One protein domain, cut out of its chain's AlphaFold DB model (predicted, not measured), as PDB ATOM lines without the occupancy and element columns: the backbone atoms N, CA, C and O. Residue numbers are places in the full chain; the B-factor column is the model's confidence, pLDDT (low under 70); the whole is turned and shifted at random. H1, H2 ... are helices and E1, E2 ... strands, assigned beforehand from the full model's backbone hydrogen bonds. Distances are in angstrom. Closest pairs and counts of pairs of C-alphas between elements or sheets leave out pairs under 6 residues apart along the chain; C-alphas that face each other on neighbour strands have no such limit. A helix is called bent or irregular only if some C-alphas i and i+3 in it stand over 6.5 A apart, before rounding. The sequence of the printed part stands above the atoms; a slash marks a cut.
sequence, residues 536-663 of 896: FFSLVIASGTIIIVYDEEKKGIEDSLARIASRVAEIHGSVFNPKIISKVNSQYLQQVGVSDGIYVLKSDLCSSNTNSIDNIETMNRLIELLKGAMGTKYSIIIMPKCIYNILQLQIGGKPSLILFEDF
ATOM      1  N   PHE A 536     380.277 284.032 373.300       53.31
ATOM      2  CA  PHE A 536     381.406 283.689 374.179       53.31
ATOM      3  C   PHE A 536     382.674 284.538 373.949       53.31
ATOM      4  O   PHE A 536     383.316 285.008 374.881       53.31
ATOM      5  N   PHE A 537     382.983 284.851 372.694       53.19
ATOM      6  CA  PHE A 537     384.146 285.657 372.298       53.19
ATOM      7  C   PHE A 537     383.989 287.174 372.524       53.19
ATOM      8  O   PHE A 537     384.899 287.950 372.239       53.19
ATOM      9  N   SER A 538     382.840 287.626 373.024       50.56
ATOM     10  CA  SER A 538     382.599 289.028 373.387       50.56
ATOM     11  C   SER A 538     383.105 289.404 374.785       50.56
ATOM     12  O   SER A 538     383.049 290.579 375.148       50.56
ATOM     13  N   LEU A 539     383.631 288.429 375.543       51.81
ATOM     14  CA  LEU A 539     384.126 288.541 376.927       51.81
ATOM     15  C   LEU A 539     385.105 289.703 377.197       51.81
ATOM     16  O   LEU A 539     385.307 290.061 378.356       51.81
ATOM     17  N   VAL A 540     385.668 290.310 376.147       50.06
ATOM     18  CA  VAL A 540     386.815 291.239 376.119       50.06
ATOM     19  C   VAL A 540     386.606 292.589 376.861       50.06
ATOM     20  O   VAL A 540     387.372 293.533 376.673       50.06
ATOM     21  N   ILE A 541     385.544 292.748 377.662       52.34
ATOM     22  CA  ILE A 541     385.209 293.988 378.406       52.34
ATOM     23  C   ILE A 541     384.577 293.700 379.798       52.34
ATOM     24  O   ILE A 541     384.229 294.621 380.539       52.34
ATOM     25  N   ALA A 542     384.374 292.436 380.184       55.38
ATOM     26  CA  ALA A 542     383.521 292.089 381.326       55.38
ATOM     27  C   ALA A 542     384.226 292.224 382.698       55.38
ATOM     28  O   ALA A 542     384.907 291.315 383.163       55.38
ATOM     29  N   SER A 543     384.014 293.357 383.375       68.31
ATOM     30  CA  SER A 543     384.440 293.586 384.768       68.31
ATOM     31  C   SER A 543     383.421 293.047 385.785       68.31
ATOM     32  O   SER A 543     382.216 293.204 385.590       68.31
ATOM     33  N   GLY A 544     383.884 292.456 386.892       79.94
ATOM     34  CA  GLY A 544     383.034 291.836 387.924       79.94
ATOM     35  C   GLY A 544     382.799 290.334 387.709       79.94
ATOM     36  O   GLY A 544     383.565 289.678 387.003       79.94
ATOM     37  N   THR A 545     381.761 289.772 388.340       85.69
ATOM     38  CA  THR A 545     381.450 288.336 388.225       85.69
ATOM     39  C   THR A 545     380.837 287.990 386.865       85.69
ATOM     40  O   THR A 545     379.804 288.538 386.478       85.69
ATOM     41  N   ILE A 546     381.436 287.018 386.182       87.19
ATOM     42  CA  ILE A 546     380.973 286.385 384.944       87.19
ATOM     43  C   ILE A 546     380.519 284.963 385.278       87.19
ATOM     44  O   ILE A 546     381.226 284.235 385.976       87.19
ATOM     45  N   ILE A 547     379.372 284.538 384.751       88.56
ATOM     46  CA  ILE A 547     378.946 283.133 384.787       88.56
ATOM     47  C   ILE A 547     379.005 282.544 383.381       88.56
ATOM     48  O   ILE A 547     378.551 283.167 382.424       88.56
ATOM     49  N   ILE A 548     379.524 281.325 383.282       91.56
ATOM     50  CA  ILE A 548     379.493 280.490 382.084       91.56
ATOM     51  C   ILE A 548     378.685 279.239 382.436       91.56
ATOM     52  O   ILE A 548     379.111 278.434 383.264       91.56
ATOM     53  N   VAL A 549     377.512 279.089 381.832       92.56
ATOM     54  CA  VAL A 549     376.622 277.940 382.024       92.56
ATOM     55  C   VAL A 549     376.885 276.926 380.918       92.56
ATOM     56  O   VAL A 549     376.679 277.243 379.747       92.56
ATOM     57  N   TYR A 550     377.324 275.721 381.277       94.75
ATOM     58  CA  TYR A 550     377.657 274.657 380.328       94.75
ATOM     59  C   TYR A 550     376.662 273.496 380.366       94.75
ATOM     60  O   TYR A 550     375.968 273.294 381.360       94.75
ATOM     61  N   ASP A 551     376.582 272.742 379.271       94.06
ATOM     62  CA  ASP A 551     375.741 271.547 379.170       94.06
ATOM     63  C   ASP A 551     376.456 270.323 379.771       94.06
ATOM     64  O   ASP A 551     377.430 269.828 379.206       94.06
ATOM     65  N   GLU A 552     375.997 269.841 380.930       92.50
ATOM     66  CA  GLU A 552     376.607 268.714 381.653       92.50
ATOM     67  C   GLU A 552     376.695 267.390 380.870       92.50
ATOM     68  O   GLU A 552     377.519 266.543 381.225       92.50
ATOM     69  N   GLU A 553     375.918 267.211 379.798       93.19
ATOM     70  CA  GLU A 553     376.014 266.030 378.925       93.19
ATOM     71  C   GLU A 553     377.263 266.070 378.015       93.19
ATOM     72  O   GLU A 553     377.761 265.025 377.579       93.19
ATOM     73  N   LYS A 554     377.837 267.257 377.767       94.25
ATOM     74  CA  LYS A 554     379.069 267.462 376.981       94.25
ATOM     75  C   LYS A 554     380.329 267.170 377.810       94.25
ATOM     76  O   LYS A 554     381.155 268.047 378.038       94.25
ATOM     77  N   LYS A 555     380.480 265.930 378.285       92.19
ATOM     78  CA  LYS A 555     381.579 265.479 379.171       92.19
ATOM     79  C   LYS A 555     382.951 266.056 378.778       92.19
ATOM     80  O   LYS A 555     383.470 265.687 377.727       92.19
ATOM     81  N   GLY A 556     383.528 266.905 379.635       92.12
ATOM     82  CA  GLY A 556     384.839 267.537 379.438       92.12
ATOM     83  C   GLY A 556     384.791 268.995 378.958       92.12
ATOM     84  O   GLY A 556     385.808 269.687 379.023       92.12
ATOM     85  N   ILE A 557     383.626 269.503 378.529       94.19
ATOM     86  CA  ILE A 557     383.464 270.891 378.058       94.19
ATOM     87  C   ILE A 557     383.953 271.913 379.086       94.19
ATOM     88  O   ILE A 557     384.528 272.937 378.724       94.19
ATOM     89  N   GLU A 558     383.781 271.626 380.374       94.38
ATOM     90  CA  GLU A 558     384.149 272.522 381.461       94.38
ATOM     91  C   GLU A 558     385.662 272.768 381.560       94.38
ATOM     92  O   GLU A 558     386.068 273.852 381.977       94.38
ATOM     93  N   ASP A 559     386.490 271.823 381.106       94.62
ATOM     94  CA  ASP A 559     387.952 271.957 381.100       94.62
ATOM     95  C   ASP A 559     388.432 272.755 379.869       94.62
ATOM     96  O   ASP A 559     389.337 273.590 379.976       94.62
ATOM     97  N   SER A 560     387.751 272.619 378.723       94.56
ATOM     98  CA  SER A 560     387.929 273.518 377.570       94.56
ATOM     99  C   SER A 560     387.503 274.955 377.887       94.56
ATOM    100  O   SER A 560     388.225 275.907 377.577       94.56
ATOM    101  N   LEU A 561     386.357 275.134 378.551       94.19
ATOM    102  CA  LEU A 561     385.886 276.442 379.013       94.19
ATOM    103  C   LEU A 561     386.851 277.057 380.032       94.19
ATOM    104  O   LEU A 561     387.112 278.257 379.968       94.19
ATOM    105  N   ALA A 562     387.424 276.246 380.927       94.62
ATOM    106  CA  ALA A 562     388.441 276.688 381.875       94.62
ATOM    107  C   ALA A 562     389.703 277.199 381.163       94.62
ATOM    108  O   ALA A 562     390.208 278.265 381.525       94.62
ATOM    109  N   ARG A 563     390.174 276.516 380.104       93.12
ATOM    110  CA  ARG A 563     391.308 277.001 379.293       93.12
ATOM    111  C   ARG A 563     391.026 278.371 378.681       93.12
ATOM    112  O   ARG A 563     391.899 279.244 378.749       93.12
ATOM    113  N   ILE A 564     389.842 278.563 378.087       91.38
ATOM    114  CA  ILE A 564     389.484 279.849 377.474       91.38
ATOM    115  C   ILE A 564     389.341 280.933 378.548       91.38
ATOM    116  O   ILE A 564     389.874 282.025 378.367       91.38
ATOM    117  N   ALA A 565     388.696 280.634 379.679       91.75
ATOM    118  CA  ALA A 565     388.567 281.563 380.799       91.75
ATOM    119  C   ALA A 565     389.938 282.059 381.296       91.75
ATOM    120  O   ALA A 565     390.096 283.261 381.510       91.75
ATOM    121  N   SER A 566     390.945 281.179 381.401       92.06
ATOM    122  CA  SER A 566     392.318 281.586 381.740       92.06
ATOM    123  C   SER A 566     392.927 282.495 380.674       92.06
ATOM    124  O   SER A 566     393.396 283.574 381.022       92.06
ATOM    125  N   ARG A 567     392.855 282.148 379.377       89.44
ATOM    126  CA  ARG A 567     393.434 283.007 378.323       89.44
ATOM    127  C   ARG A 567     392.717 284.363 378.216       89.44
ATOM    128  O   ARG A 567     393.376 285.371 377.988       89.44
ATOM    129  N   VAL A 568     391.402 284.422 378.442       86.50
ATOM    130  CA  VAL A 568     390.643 285.685 378.548       86.50
ATOM    131  C   VAL A 568     391.123 286.519 379.740       86.50
ATOM    132  O   VAL A 568     391.360 287.715 379.585       86.50
ATOM    133  N   ALA A 569     391.318 285.909 380.911       88.19
ATOM    134  CA  ALA A 569     391.812 286.612 382.093       88.19
ATOM    135  C   ALA A 569     393.254 287.132 381.901       88.19
ATOM    136  O   ALA A 569     393.535 288.286 382.227       88.19
ATOM    137  N   GLU A 570     394.140 286.339 381.288       88.44
ATOM    138  CA  GLU A 570     395.514 286.729 380.924       88.44
ATOM    139  C   GLU A 570     395.535 287.944 379.974       88.44
ATOM    140  O   GLU A 570     396.275 288.905 380.205       88.44
ATOM    141  N   ILE A 571     394.665 287.953 378.955       83.62
ATOM    142  CA  ILE A 571     394.461 289.081 378.024       83.62
ATOM    143  C   ILE A 571     393.976 290.350 378.759       83.62
ATOM    144  O   ILE A 571     394.263 291.464 378.322       83.62
ATOM    145  N   HIS A 572     393.314 290.200 379.910       79.94
ATOM    146  CA  HIS A 572     392.905 291.292 380.808       79.94
ATOM    147  C   HIS A 572     393.846 291.544 381.996       79.94
ATOM    148  O   HIS A 572     393.501 292.291 382.910       79.94
ATOM    149  N   GLY A 573     395.047 290.964 381.987       86.06
ATOM    150  CA  GLY A 573     396.092 291.265 382.968       86.06
ATOM    151  C   GLY A 573     395.962 290.499 384.283       86.06
ATOM    152  O   GLY A 573     396.636 290.833 385.252       86.06
ATOM    153  N   SER A 574     395.100 289.481 384.331       86.94
ATOM    154  CA  SER A 574     394.816 288.675 385.521       86.94
ATOM    155  C   SER A 574     395.149 287.205 385.266       86.94
ATOM    156  O   SER A 574     394.395 286.494 384.610       86.94
ATOM    157  N   VAL A 575     396.276 286.720 385.788       90.12
ATOM    158  CA  VAL A 575     396.660 285.306 385.640       90.12
ATOM    159  C   VAL A 575     395.983 284.466 386.722       90.12
ATOM    160  O   VAL A 575     396.256 284.641 387.910       90.12
ATOM    161  N   PHE A 576     395.122 283.527 386.318       90.31
ATOM    162  CA  PHE A 576     394.409 282.636 387.235       90.31
ATOM    163  C   PHE A 576     394.471 281.170 386.803       90.31
ATOM    164  O   PHE A 576     394.065 280.810 385.696       90.31
ATOM    165  N   ASN A 577     394.870 280.316 387.748       92.12
ATOM    166  CA  ASN A 577     394.701 278.870 387.654       92.12
ATOM    167  C   ASN A 577     393.242 278.507 388.005       92.12
ATOM    168  O   ASN A 577     392.777 278.910 389.079       92.12
ATOM    169  N   PRO A 578     392.510 277.758 387.158       92.94
ATOM    170  CA  PRO A 578     391.137 277.350 387.446       92.94
ATOM    171  C   PRO A 578     391.032 276.455 388.688       92.94
ATOM    172  O   PRO A 578     391.675 275.410 388.786       92.94
ATOM    173  N   LYS A 579     390.186 276.849 389.642       92.12
ATOM    174  CA  LYS A 579     389.887 276.075 390.852       92.12
ATOM    175  C   LYS A 579     388.754 275.096 390.543       92.12
ATOM    176  O   LYS A 579     387.593 275.502 390.462       92.12
ATOM    177  N   ILE A 580     389.091 273.820 390.356       90.94
ATOM    178  CA  ILE A 580     388.115 272.752 390.097       90.94
ATOM    179  C   ILE A 580     387.429 272.344 391.402       90.94
ATOM    180  O   ILE A 580     388.085 271.983 392.381       90.94
ATOM    181  N   ILE A 581     386.100 272.376 391.391       86.81
ATOM    182  CA  ILE A 581     385.221 272.098 392.522       86.81
ATOM    183  C   ILE A 581     384.304 270.941 392.148       86.81
ATOM    184  O   ILE A 581     383.548 271.012 391.182       86.81
ATOM    185  N   SER A 582     384.352 269.895 392.957       84.69
ATOM    186  CA  SER A 582     383.555 268.674 392.829       84.69
ATOM    187  C   SER A 582     383.041 268.268 394.211       84.69
ATOM    188  O   SER A 582     383.395 268.894 395.215       84.69
ATOM    189  N   LYS A 583     382.255 267.194 394.309       76.06
ATOM    190  CA  LYS A 583     381.856 266.620 395.608       76.06
ATOM    191  C   LYS A 583     383.057 266.190 396.444       76.06
ATOM    192  O   LYS A 583     383.048 266.354 397.660       76.06
ATOM    193  N   VAL A 584     384.099 265.689 395.781       66.06
ATOM    194  CA  VAL A 584     385.357 265.267 396.416       66.06
ATOM    195  C   VAL A 584     386.199 266.474 396.856       66.06
ATOM    196  O   VAL A 584     386.875 266.408 397.878       66.06
ATOM    197  N   ASN A 585     386.133 267.593 396.124       70.31
ATOM    198  CA  ASN A 585     386.921 268.803 396.379       70.31
ATOM    199  C   ASN A 585     386.042 270.023 396.722       70.31
ATOM    200  O   ASN A 585     386.106 271.076 396.083       70.31
ATOM    201  N   SER A 586     385.201 269.879 397.746       70.19
ATOM    202  CA  SER A 586     384.243 270.907 398.173       70.19
ATOM    203  C   SER A 586     384.868 272.072 398.963       70.19
ATOM    204  O   SER A 586     384.208 273.085 399.184       70.19
ATOM    205  N   GLN A 587     386.144 271.983 399.358       74.62
ATOM    206  CA  GLN A 587     386.821 273.006 400.177       74.62
ATOM    207  C   GLN A 587     386.882 274.380 399.486       74.62
ATOM    208  O   GLN A 587     386.654 275.412 400.119       74.62
ATOM    209  N   TYR A 588     387.113 274.402 398.170       72.25
ATOM    210  CA  TYR A 588     387.187 275.637 397.383       72.25
ATOM    211  C   TYR A 588     385.836 276.347 397.195       72.25
ATOM    212  O   TYR A 588     385.838 277.503 396.767       72.25
ATOM    213  N   LEU A 589     384.700 275.727 397.561       73.56
ATOM    214  CA  LEU A 589     383.381 276.379 397.521       73.56
ATOM    215  C   LEU A 589     383.405 277.729 398.243       73.56
ATOM    216  O   LEU A 589     382.916 278.717 397.702       73.56
ATOM    217  N   GLN A 590     384.042 277.794 399.419       74.06
ATOM    218  CA  GLN A 590     384.099 279.001 400.256       74.06
ATOM    219  C   GLN A 590     384.753 280.218 399.572       74.06
ATOM    220  O   GLN A 590     384.616 281.339 400.056       74.06
ATOM    221  N   GLN A 591     385.459 280.013 398.457       74.81
ATOM    222  CA  GLN A 591     386.155 281.065 397.715       74.81
ATOM    223  C   GLN A 591     385.394 281.552 396.475       74.81
ATOM    224  O   GLN A 591     385.710 282.640 395.987       74.81
ATOM    225  N   VAL A 592     384.423 280.775 395.964       76.81
ATOM    226  CA  VAL A 592     383.709 281.029 394.697       76.81
ATOM    227  C   VAL A 592     383.124 282.435 394.701       76.81
ATOM    228  O   VAL A 592     382.277 282.724 395.535       76.81
ATOM    229  N   GLY A 593     383.610 283.310 393.811       66.88
ATOM    230  CA  GLY A 593     383.248 284.735 393.688       66.88
ATOM    231  C   GLY A 593     383.643 285.644 394.871       66.88
ATOM    232  O   GLY A 593     383.898 286.830 394.678       66.88
ATOM    233  N   VAL A 594     383.800 285.100 396.086       74.19
ATOM    234  CA  VAL A 594     384.287 285.826 397.277       74.19
ATOM    235  C   VAL A 594     385.709 286.369 397.066       74.19
ATOM    236  O   VAL A 594     386.064 287.433 397.584       74.19
ATOM    237  N   SER A 595     386.527 285.673 396.272       82.00
ATOM    238  CA  SER A 595     387.812 286.173 395.768       82.00
ATOM    239  C   SER A 595     387.912 286.049 394.251       82.00
ATOM    240  O   SER A 595     387.322 285.150 393.648       82.00
ATOM    241  N   ASP A 596     388.671 286.962 393.650       86.88
ATOM    242  CA  ASP A 596     388.968 286.997 392.223       86.88
ATOM    243  C   ASP A 596     389.596 285.667 391.763       86.88
ATOM    244  O   ASP A 596     390.293 284.990 392.530       86.88
ATOM    245  N   GLY A 597     389.292 285.246 390.535       91.06
ATOM    246  CA  GLY A 597     389.740 283.955 390.008       91.06
ATOM    247  C   GLY A 597     388.713 283.198 389.172       91.06
ATOM    248  O   GLY A 597     387.577 283.633 388.978       91.06
ATOM    249  N   ILE A 598     389.129 282.028 388.688       92.62
ATOM    250  CA  ILE A 598     388.316 281.130 387.862       92.62
ATOM    251  C   ILE A 598     387.896 279.928 388.708       92.62
ATOM    252  O   ILE A 598     388.732 279.298 389.358       92.62
ATOM    253  N   TYR A 599     386.606 279.608 388.691       92.00
ATOM    254  CA  TYR A 599     385.978 278.550 389.477       92.00
ATOM    255  C   TYR A 599     385.218 277.615 388.539       92.00
ATOM    256  O   TYR A 599     384.374 278.076 387.775       92.00
ATOM    257  N   VAL A 600     385.504 276.315 388.600       94.06
ATOM    258  CA  VAL A 600     384.885 275.293 387.741       94.06
ATOM    259  C   VAL A 600     384.083 274.347 388.622       94.06
ATOM    260  O   VAL A 600     384.649 273.462 389.261       94.06
ATOM    261  N   LEU A 601     382.768 274.548 388.689       91.88
ATOM    262  CA  LEU A 601     381.845 273.614 389.331       91.88
ATOM    263  C   LEU A 601     381.639 272.428 388.377       91.88
ATOM    264  O   LEU A 601     381.169 272.630 387.263       91.88
ATOM    265  N   LYS A 602     382.005 271.211 388.791       91.12
ATOM    266  CA  LYS A 602     381.866 269.975 388.000       91.12
ATOM    267  C   LYS A 602     380.437 269.416 388.066       91.12
ATOM    268  O   LYS A 602     379.683 269.680 389.004       91.12
ATOM    269  N   SER A 603     380.058 268.605 387.078       89.38
ATOM    270  CA  SER A 603     378.705 268.037 386.951       89.38
ATOM    271  C   SER A 603     378.398 266.895 387.930       89.38
ATOM    272  O   SER A 603     377.239 266.514 388.088       89.38
ATOM    273  N   ASP A 604     379.380 266.390 388.683       86.06
ATOM    274  CA  ASP A 604     379.128 265.454 389.788       86.06
ATOM    275  C   ASP A 604     378.310 266.106 390.920       86.06
ATOM    276  O   ASP A 604     377.538 265.435 391.610       86.06
ATOM    277  N   LEU A 605     378.380 267.433 391.048       82.19
ATOM    278  CA  LEU A 605     377.515 268.233 391.916       82.19
ATOM    279  C   LEU A 605     376.016 268.124 391.541       82.19
ATOM    280  O   LEU A 605     375.176 268.311 392.416       82.19
ATOM    281  N   CYS A 606     375.662 267.744 390.303       79.56
ATOM    282  CA  CYS A 606     374.269 267.630 389.835       79.56
ATOM    283  C   CYS A 606     373.456 266.464 390.434       79.56
ATOM    284  O   CYS A 606     372.246 266.420 390.222       79.56
ATOM    285  N   SER A 607     374.090 265.454 391.054       69.12
ATOM    286  CA  SER A 607     373.488 264.100 391.102       69.12
ATOM    287  C   SER A 607     372.096 264.025 391.743       69.12
ATOM    288  O   SER A 607     371.892 264.431 392.886       69.12
ATOM    289  N   SER A 608     371.184 263.355 391.039       50.00
ATOM    290  CA  SER A 608     369.731 263.283 391.258       50.00
ATOM    291  C   SER A 608     369.232 262.634 392.559       50.00
ATOM    292  O   SER A 608     368.023 262.575 392.774       50.00
ATOM    293  N   ASN A 609     370.111 262.198 393.465       49.78
ATOM    294  CA  ASN A 609     369.717 261.767 394.809       49.78
ATOM    295  C   ASN A 609     369.507 262.995 395.716       49.78
ATOM    296  O   ASN A 609     370.291 263.266 396.625       49.78
ATOM    297  N   THR A 610     368.418 263.733 395.486       48.31
ATOM    298  CA  THR A 610     368.008 264.926 396.261       48.31
ATOM    299  C   THR A 610     367.809 264.669 397.756       48.31
ATOM    300  O   THR A 610     367.673 265.614 398.525       48.31
ATOM    301  N   ASN A 611     367.772 263.398 398.162       48.88
ATOM    302  CA  ASN A 611     367.425 262.956 399.507       48.88
ATOM    303  C   ASN A 611     368.646 262.524 400.345       48.88
ATOM    304  O   ASN A 611     368.457 262.111 401.488       48.88
ATOM    305  N   SER A 612     369.882 262.593 399.825       55.56
ATOM    306  CA  SER A 612     371.068 262.465 400.684       55.56
ATOM    307  C   SER A 612     371.372 263.798 401.369       55.56
ATOM    308  O   SER A 612     371.355 264.861 400.744       55.56
ATOM    309  N   ILE A 613     371.656 263.735 402.671       55.66
ATOM    310  CA  ILE A 613     371.888 264.912 403.519       55.66
ATOM    311  C   ILE A 613     373.058 265.744 402.969       55.66
ATOM    312  O   ILE A 613     372.942 266.962 402.853       55.66
ATOM    313  N   ASP A 614     374.121 265.081 402.510       59.44
ATOM    314  CA  ASP A 614     375.326 265.714 401.961       59.44
ATOM    315  C   ASP A 614     375.049 266.532 400.687       59.44
ATOM    316  O   ASP A 614     375.663 267.579 400.478       59.44
ATOM    317  N   ASN A 615     374.107 266.096 399.836       63.56
ATOM    318  CA  ASN A 615     373.697 266.858 398.649       63.56
ATOM    319  C   ASN A 615     372.917 268.116 399.056       63.56
ATOM    320  O   ASN A 615     373.164 269.190 398.509       63.56
ATOM    321  N   ILE A 616     372.008 267.996 400.032       65.50
ATOM    322  CA  ILE A 616     371.235 269.129 400.561       65.50
ATOM    323  C   ILE A 616     372.175 270.144 401.220       65.50
ATOM    324  O   ILE A 616     372.069 271.340 400.950       65.50
ATOM    325  N   GLU A 617     373.133 269.694 402.036       67.75
ATOM    326  CA  GLU A 617     374.107 270.588 402.665       67.75
ATOM    327  C   GLU A 617     375.043 271.230 401.631       67.75
ATOM    328  O   GLU A 617     375.246 272.444 401.670       67.75
ATOM    329  N   THR A 618     375.564 270.461 400.669       67.19
ATOM    330  CA  THR A 618     376.425 270.997 399.599       67.19
ATOM    331  C   THR A 618     375.694 272.067 398.790       67.19
ATOM    332  O   THR A 618     376.241 273.150 398.583       67.19
ATOM    333  N   MET A 619     374.440 271.817 398.394       69.31
ATOM    334  CA  MET A 619     373.635 272.802 397.670       69.31
ATOM    335  C   MET A 619     373.265 274.008 398.537       69.31
ATOM    336  O   MET A 619     373.321 275.127 398.037       69.31
ATOM    337  N   ASN A 620     372.961 273.836 399.827       71.25
ATOM    338  CA  ASN A 620     372.689 274.959 400.732       71.25
ATOM    339  C   ASN A 620     373.926 275.846 400.940       71.25
ATOM    340  O   ASN A 620     373.826 277.063 400.786       71.25
ATOM    341  N   ARG A 621     375.103 275.257 401.184       70.56
ATOM    342  CA  ARG A 621     376.379 275.993 401.254       70.56
ATOM    343  C   ARG A 621     376.640 276.750 399.948       70.56
ATOM    344  O   ARG A 621     376.944 277.938 399.971       70.56
ATOM    345  N   LEU A 622     376.465 276.089 398.804       70.75
ATOM    346  CA  LEU A 622     376.666 276.668 397.473       70.75
ATOM    347  C   LEU A 622     375.648 277.798 397.173       70.75
ATOM    348  O   LEU A 622     376.021 278.817 396.590       70.75
ATOM    349  N   ILE A 623     374.403 277.687 397.657       70.88
ATOM    350  CA  ILE A 623     373.384 278.756 397.659       70.88
ATOM    351  C   ILE A 623     373.829 279.955 398.508       70.88
ATOM    352  O   ILE A 623     373.697 281.095 398.063       70.88
ATOM    353  N   GLU A 624     374.299 279.738 399.737       68.62
ATOM    354  CA  GLU A 624     374.722 280.813 400.649       68.62
ATOM    355  C   GLU A 624     375.946 281.561 400.125       68.62
ATOM    356  O   GLU A 624     375.967 282.794 400.116       68.62
ATOM    357  N   LEU A 625     376.916 280.820 399.599       66.44
ATOM    358  CA  LEU A 625     378.121 281.374 399.000       66.44
ATOM    359  C   LEU A 625     377.774 282.217 397.771       66.44
ATOM    360  O   LEU A 625     378.059 283.411 397.760       66.44
ATOM    361  N   LEU A 626     377.043 281.676 396.790       66.31
ATOM    362  CA  LEU A 626     376.646 282.437 395.595       66.31
ATOM    363  C   LEU A 626     375.673 283.596 395.897       66.31
ATOM    364  O   LEU A 626     375.622 284.564 395.136       66.31
ATOM    365  N   LYS A 627     374.946 283.575 397.025       64.12
ATOM    366  CA  LYS A 627     374.172 284.741 397.491       64.12
ATOM    367  C   LYS A 627     375.071 285.925 397.858       64.12
ATOM    368  O   LYS A 627     374.698 287.046 397.500       64.12
ATOM    369  N   GLY A 628     376.191 285.688 398.550       56.34
ATOM    370  CA  GLY A 628     377.125 286.723 399.023       56.34
ATOM    371  C   GLY A 628     378.305 287.024 398.088       56.34
ATOM    372  O   GLY A 628     378.916 288.080 398.201       56.34
ATOM    373  N   ALA A 629     378.615 286.120 397.160       54.72
ATOM    374  CA  ALA A 629     379.819 286.161 396.333       54.72
ATOM    375  C   ALA A 629     379.728 286.983 395.038       54.72
ATOM    376  O   ALA A 629     380.746 287.209 394.390       54.72
ATOM    377  N   MET A 630     378.531 287.385 394.611       64.06
ATOM    378  CA  MET A 630     378.356 288.093 393.338       64.06
ATOM    379  C   MET A 630     378.460 289.599 393.548       64.06
ATOM    380  O   MET A 630     377.614 290.195 394.218       64.06
ATOM    381  N   GLY A 631     379.501 290.203 392.977       57.72
ATOM    382  CA  GLY A 631     379.836 291.607 393.196       57.72
ATOM    383  C   GLY A 631     380.890 292.132 392.220       57.72
ATOM    384  O   GLY A 631     381.046 291.635 391.108       57.72
ATOM    385  N   THR A 632     381.629 293.158 392.641       63.78
ATOM    386  CA  THR A 632     382.565 293.909 391.782       63.78
ATOM    387  C   THR A 632     383.900 293.204 391.509       63.78
ATOM    388  O   THR A 632     384.742 293.771 390.818       63.78
ATOM    389  N   LYS A 633     384.122 292.003 392.059       76.94
ATOM    390  CA  LYS A 633     385.364 291.228 391.909       76.94
ATOM    391  C   LYS A 633     385.410 290.472 390.588       76.94
ATOM    392  O   LYS A 633     384.419 289.847 390.203       76.94
ATOM    393  N   TYR A 634     386.558 290.494 389.918       85.62
ATOM    394  CA  TYR A 634     386.731 289.842 388.625       85.62
ATOM    395  C   TYR A 634     386.846 288.329 388.820       85.62
ATOM    396  O   TYR A 634     387.859 287.790 389.267       85.62
ATOM    397  N   SER A 635     385.741 287.644 388.551       87.50
ATOM    398  CA  SER A 635     385.564 286.233 388.879       87.50
ATOM    399  C   SER A 635     384.803 285.534 387.762       87.50
ATOM    400  O   SER A 635     383.763 286.022 387.335       87.50
ATOM    401  N   ILE A 636     385.308 284.397 387.284       90.62
ATOM    402  CA  ILE A 636     384.652 283.602 386.237       90.62
ATOM    403  C   ILE A 636     384.176 282.296 386.864       90.62
ATOM    404  O   ILE A 636     384.986 281.518 387.365       90.62
ATOM    405  N   ILE A 637     382.867 282.058 386.854       91.12
ATOM    406  CA  ILE A 637     382.244 280.868 387.442       91.12
ATOM    407  C   ILE A 637     381.669 280.015 386.310       91.12
ATOM    408  O   ILE A 637     380.611 280.325 385.761       91.12
ATOM    409  N   ILE A 638     382.373 278.940 385.968       94.19
ATOM    410  CA  ILE A 638     381.917 277.899 385.044       94.19
ATOM    411  C   ILE A 638     381.057 276.919 385.848       94.19
ATOM    412  O   ILE A 638     381.505 276.407 386.877       94.19
ATOM    413  N   MET A 639     379.811 276.694 385.426       92.25
ATOM    414  CA  MET A 639     378.850 275.855 386.147       92.25
ATOM    415  C   MET A 639     377.927 275.055 385.219       92.25
ATOM    416  O   MET A 639     377.535 275.574 384.173       92.25
ATOM    417  N   PRO A 640     377.526 273.831 385.599       94.25
ATOM    418  CA  PRO A 640     376.567 273.052 384.831       94.25
ATOM    419  C   PRO A 640     375.178 273.697 384.880       94.25
ATOM    420  O   PRO A 640     374.776 274.330 385.870       94.25
ATOM    421  N   LYS A 641     374.413 273.487 383.816       93.56
ATOM    422  CA  LYS A 641     373.025 273.916 383.633       93.56
ATOM    423  C   LYS A 641     372.126 273.401 384.757       93.56
ATOM    424  O   LYS A 641     371.272 274.155 385.224       93.56
ATOM    425  N   CYS A 642     372.374 272.193 385.271       89.94
ATOM    426  CA  CYS A 642     371.713 271.651 386.465       89.94
ATOM    427  C   CYS A 642     371.769 272.622 387.667       89.94
ATOM    428  O   CYS A 642     370.744 272.901 388.289       89.94
ATOM    429  N   ILE A 643     372.948 273.190 387.964       87.50
ATOM    430  CA  ILE A 643     373.182 274.104 389.088       87.50
ATOM    431  C   ILE A 643     372.567 275.457 388.764       87.50
ATOM    432  O   ILE A 643     371.827 276.004 389.581       87.50
ATOM    433  N   TYR A 644     372.810 275.978 387.560       89.69
ATOM    434  CA  TYR A 644     372.245 277.258 387.144       89.69
ATOM    435  C   TYR A 644     370.712 277.278 387.267       89.69
ATOM    436  O   TYR A 644     370.147 278.211 387.839       89.69
ATOM    437  N   ASN A 645     370.030 276.216 386.826       88.56
ATOM    438  CA  ASN A 645     368.571 276.104 386.885       88.56
ATOM    439  C   ASN A 645     368.012 276.167 388.318       88.56
ATOM    440  O   ASN A 645     366.949 276.753 388.529       88.56
ATOM    441  N   ILE A 646     368.727 275.604 389.301       83.56
ATOM    442  CA  ILE A 646     368.358 275.625 390.730       83.56
ATOM    443  C   ILE A 646     368.604 277.012 391.358       83.56
ATOM    444  O   ILE A 646     367.976 277.366 392.360       83.56
ATOM    445  N   LEU A 647     369.517 277.802 390.784       80.88
ATOM    446  CA  LEU A 647     370.076 279.005 391.411       80.88
ATOM    447  C   LEU A 647     369.757 280.324 390.714       80.88
ATOM    448  O   LEU A 647     369.989 281.375 391.305       80.88
ATOM    449  N   GLN A 648     369.229 280.305 389.492       85.31
ATOM    450  CA  GLN A 648     368.949 281.491 388.673       85.31
ATOM    451  C   GLN A 648     368.216 282.627 389.423       85.31
ATOM    452  O   GLN A 648     368.526 283.802 389.214       85.31
ATOM    453  N   LEU A 649     367.317 282.303 390.361       80.94
ATOM    454  CA  LEU A 649     366.593 283.288 391.180       80.94
ATOM    455  C   LEU A 649     367.481 283.926 392.270       80.94
ATOM    456  O   LEU A 649     367.325 285.100 392.596       80.94
ATOM    457  N   GLN A 650     368.429 283.166 392.821       76.12
ATOM    458  CA  GLN A 650     369.395 283.557 393.855       76.12
ATOM    459  C   GLN A 650     370.601 284.313 393.259       76.12
ATOM    460  O   GLN A 650     371.149 285.222 393.897       76.12
ATOM    461  N   ILE A 651     370.975 283.942 392.027       77.50
ATOM    462  CA  ILE A 651     371.928 284.626 391.139       77.50
ATOM    463  C   ILE A 651     371.369 286.007 390.766       77.50
ATOM    464  O   ILE A 651     372.078 287.008 390.857       77.50
ATOM    465  N   GLY A 652     370.076 286.083 390.431       66.06
ATOM    466  CA  GLY A 652     369.262 287.296 390.584       66.06
ATOM    467  C   GLY A 652     369.731 288.530 389.806       66.06
ATOM    468  O   GLY A 652     369.513 289.648 390.264       66.06
ATOM    469  N   GLY A 653     370.410 288.348 388.668       67.62
ATOM    470  CA  GLY A 653     370.944 289.453 387.860       67.62
ATOM    471  C   GLY A 653     372.109 290.221 388.500       67.62
ATOM    472  O   GLY A 653     372.397 291.333 388.068       67.62
ATOM    473  N   LYS A 654     372.764 289.653 389.523       76.94
ATOM    474  CA  LYS A 654     373.989 290.196 390.133       76.94
ATOM    475  C   LYS A 654     375.262 290.049 389.277       76.94
ATOM    476  O   LYS A 654     376.118 290.920 389.410       76.94
ATOM    477  N   PRO A 655     375.454 288.986 388.463       82.38
ATOM    478  CA  PRO A 655     376.616 288.896 387.580       82.38
ATOM    479  C   PRO A 655     376.614 290.015 386.542       82.38
ATOM    480  O   PRO A 655     375.564 290.358 385.996       82.38
ATOM    481  N   SER A 656     377.798 290.519 386.211       81.94
ATOM    482  CA  SER A 656     377.997 291.478 385.121       81.94
ATOM    483  C   SER A 656     377.702 290.869 383.749       81.94
ATOM    484  O   SER A 656     377.343 291.588 382.820       81.94
ATOM    485  N   LEU A 657     377.863 289.547 383.619       83.81
ATOM    486  CA  LEU A 657     377.562 288.784 382.412       83.81
ATOM    487  C   LEU A 657     377.183 287.339 382.778       83.81
ATOM    488  O   LEU A 657     377.779 286.741 383.676       83.81
ATOM    489  N   ILE A 658     376.210 286.775 382.064       85.00
ATOM    490  CA  ILE A 658     375.868 285.349 382.095       85.00
ATOM    491  C   ILE A 658     375.890 284.868 380.646       85.00
ATOM    492  O   ILE A 658     375.166 285.406 379.812       85.00
ATOM    493  N   LEU A 659     376.730 283.878 380.360       86.06
ATOM    494  CA  LEU A 659     376.850 283.226 379.062       86.06
ATOM    495  C   LEU A 659     376.304 281.806 379.165       86.06
ATOM    496  O   LEU A 659     376.564 281.118 380.150       86.06
ATOM    497  N   PHE A 660     375.601 281.359 378.130       87.88
ATOM    498  CA  PHE A 660     375.310 279.945 377.917       87.88
ATOM    499  C   PHE A 660     376.249 279.436 376.830       87.88
ATOM    500  O   PHE A 660     376.436 280.099 375.814       87.88
ATOM    501  N   GLU A 661     376.872 278.293 377.077       87.56
ATOM    502  CA  GLU A 661     377.794 277.653 376.149       87.56
ATOM    503  C   GLU A 661     377.033 277.040 374.960       87.56
ATOM    504  O   GLU A 661     376.055 276.308 375.137       87.56
ATOM    505  N   ASP A 662     377.475 277.361 373.742       84.00
ATOM    506  CA  ASP A 662     376.804 277.033 372.480       84.00
ATOM    507  C   ASP A 662     377.737 276.409 371.422       84.00
ATOM    508  O   ASP A 662     377.365 276.299 370.252       84.00
ATOM    509  N   PHE A 663     378.926 275.933 371.815       82.50
ATOM    510  CA  PHE A 663     379.844 275.256 370.903       82.50
ATOM    511  C   PHE A 663     379.260 273.919 370.423       82.50
ATOM    512  O   PHE A 663     378.770 273.103 371.214       82.50
TER     513      PHE A 663
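AT A GLANCE: This is residues 536 to 663 of the 896 residues of an uncharacterized protein of Candidatus Acidianus copahuensis (UniProt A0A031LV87). A five-stranded parallel sheet makes the core, with the long helix H1 over one face and H2 and H5 over the opposite face, apart from each other, H2 over the edge strand E2 and H5 over E1. On that second side H4 packs on H2 and H5 with its residues 618 to 627, and short H3 sits near the ends of E3 and E4. The printed part has 128 residues with five named helices and five named strands, in the order E1, H1, E2, H2, E3, H3, H4, E4, H5, E5; the sheet's order is E2, E3, E4, E1, E5, and the class is mixed, helices and strands. The whole is compact, with a radius of gyration of the C-alphas of 13.6 A and spans of 43 by 29 by 24 A.

IN THESE COORDINATES: The printed part begins at Phe 536, and its first named element is E1, residues 545 to 550, 16.2 A long, with C-alpha 545 at (381.450, 288.336, 388.225). H1, residues 557 to 571, is 21.3 A long. E2 is residues 579 to 581, 6.4 A long, and H2, residues 586 to 591, is 10.3 A long. H2 is irregular, but only just: C-alphas 587 and 590 are 6.6 A apart. E3, residues 597 to 601, measures 13.0 A, and H3, residues 603 to 606, measures 5.3 A. H4, residues 613 to 629, is the longest helix at 23.8 A, with C-alpha 613 at (371.888, 264.912, 403.519). E4, residues 635 to 640, is 16.5 A long, and H5, residues 641 to 651, follows it directly over 13.1 A. H5 is irregular, with C-alphas 646 and 649 at 7.9 A. E5, residues 657 to 660, is 10.2 A long and ends with C-alpha 660 at (375.310, 279.945, 377.917).

HOW THE PARTS SIT: E2 and E5 are the sheet's edge strands, and the strands' lines turn by 58 degrees from edge to edge. E2 and E3 are parallel at 22 degrees, with N 581 and O 600 within hydrogen-bond range at 2.8 A. E3 and E4 stand at 9 degrees, with N 599 and O 636 at 2.8 A. E4 and E1 stand at 22 degrees, with N 546 and O 635 at 2.8 A. E1 and E5 stand at 6 degrees, with N 549 and O 659 at 2.8 A. H1 is on the sheet over E3 and E4, at a height of 9.2 A, and runs along the strands; its closest C-alphas to E4 are those of Glu 558 and Ile 638, 6.8 A. On the opposite face, H2 lies over E2 at a height of 8.2 A, slantwise to the strands, with the C-alphas of Ile 581 and Tyr 588 closest at 6.3 A. On the same face as H2, H5 lies over E1, and only just over E4, on which 3 of its C-alphas fall, at a height of 10.2 A; the closest C-alphas of H5 and E1 are those of Val 549 and Lys 641, 5.6 A. H4 is not on the sheet. It touches H2 with residues 618 to 625 alone, at a shallow tilt of 15 degrees, the same way; the closest C-alphas are those of Gln 590 and Leu 625, 6.6 A. It touches H5 with residues 623 to 627 alone, at a steep tilt of 49 degrees, the same way; the closest C-alphas are those of Lys 627 and Gln 650, 6.1 A. H3 only grazes the sheet and touches H5, with the C-alphas of Cys 606 and Cys 642 closest at 5.8 A. E2, H2, E3 and E3, H3, H4, E4 are strand-helix-strand units, parallel neighbour strands joined through helices; E1, H1, E2 and E4, H5, E5 are split ones, with other strands between their two; these four crossovers are right-handed. Every O i to N i+4 pair is within hydrogen-bond range in H1 and H4, against 4 of 7 in H5 and 0 of 2 in H2, where 2 of 3 O i to N i+3 pairs are; H3 is too short for an i+4 pair.

THE WHOLE: The C-alphas farthest apart are those of Gly 573 and Asn 611, 43.6 A. The printed part has no cut and no long link. The mean pLDDT of the printed part is 79.1; it is under 70 at residues 536 to 543, 584, 593, 607 to 619, 624 to 632 and 652 to 653.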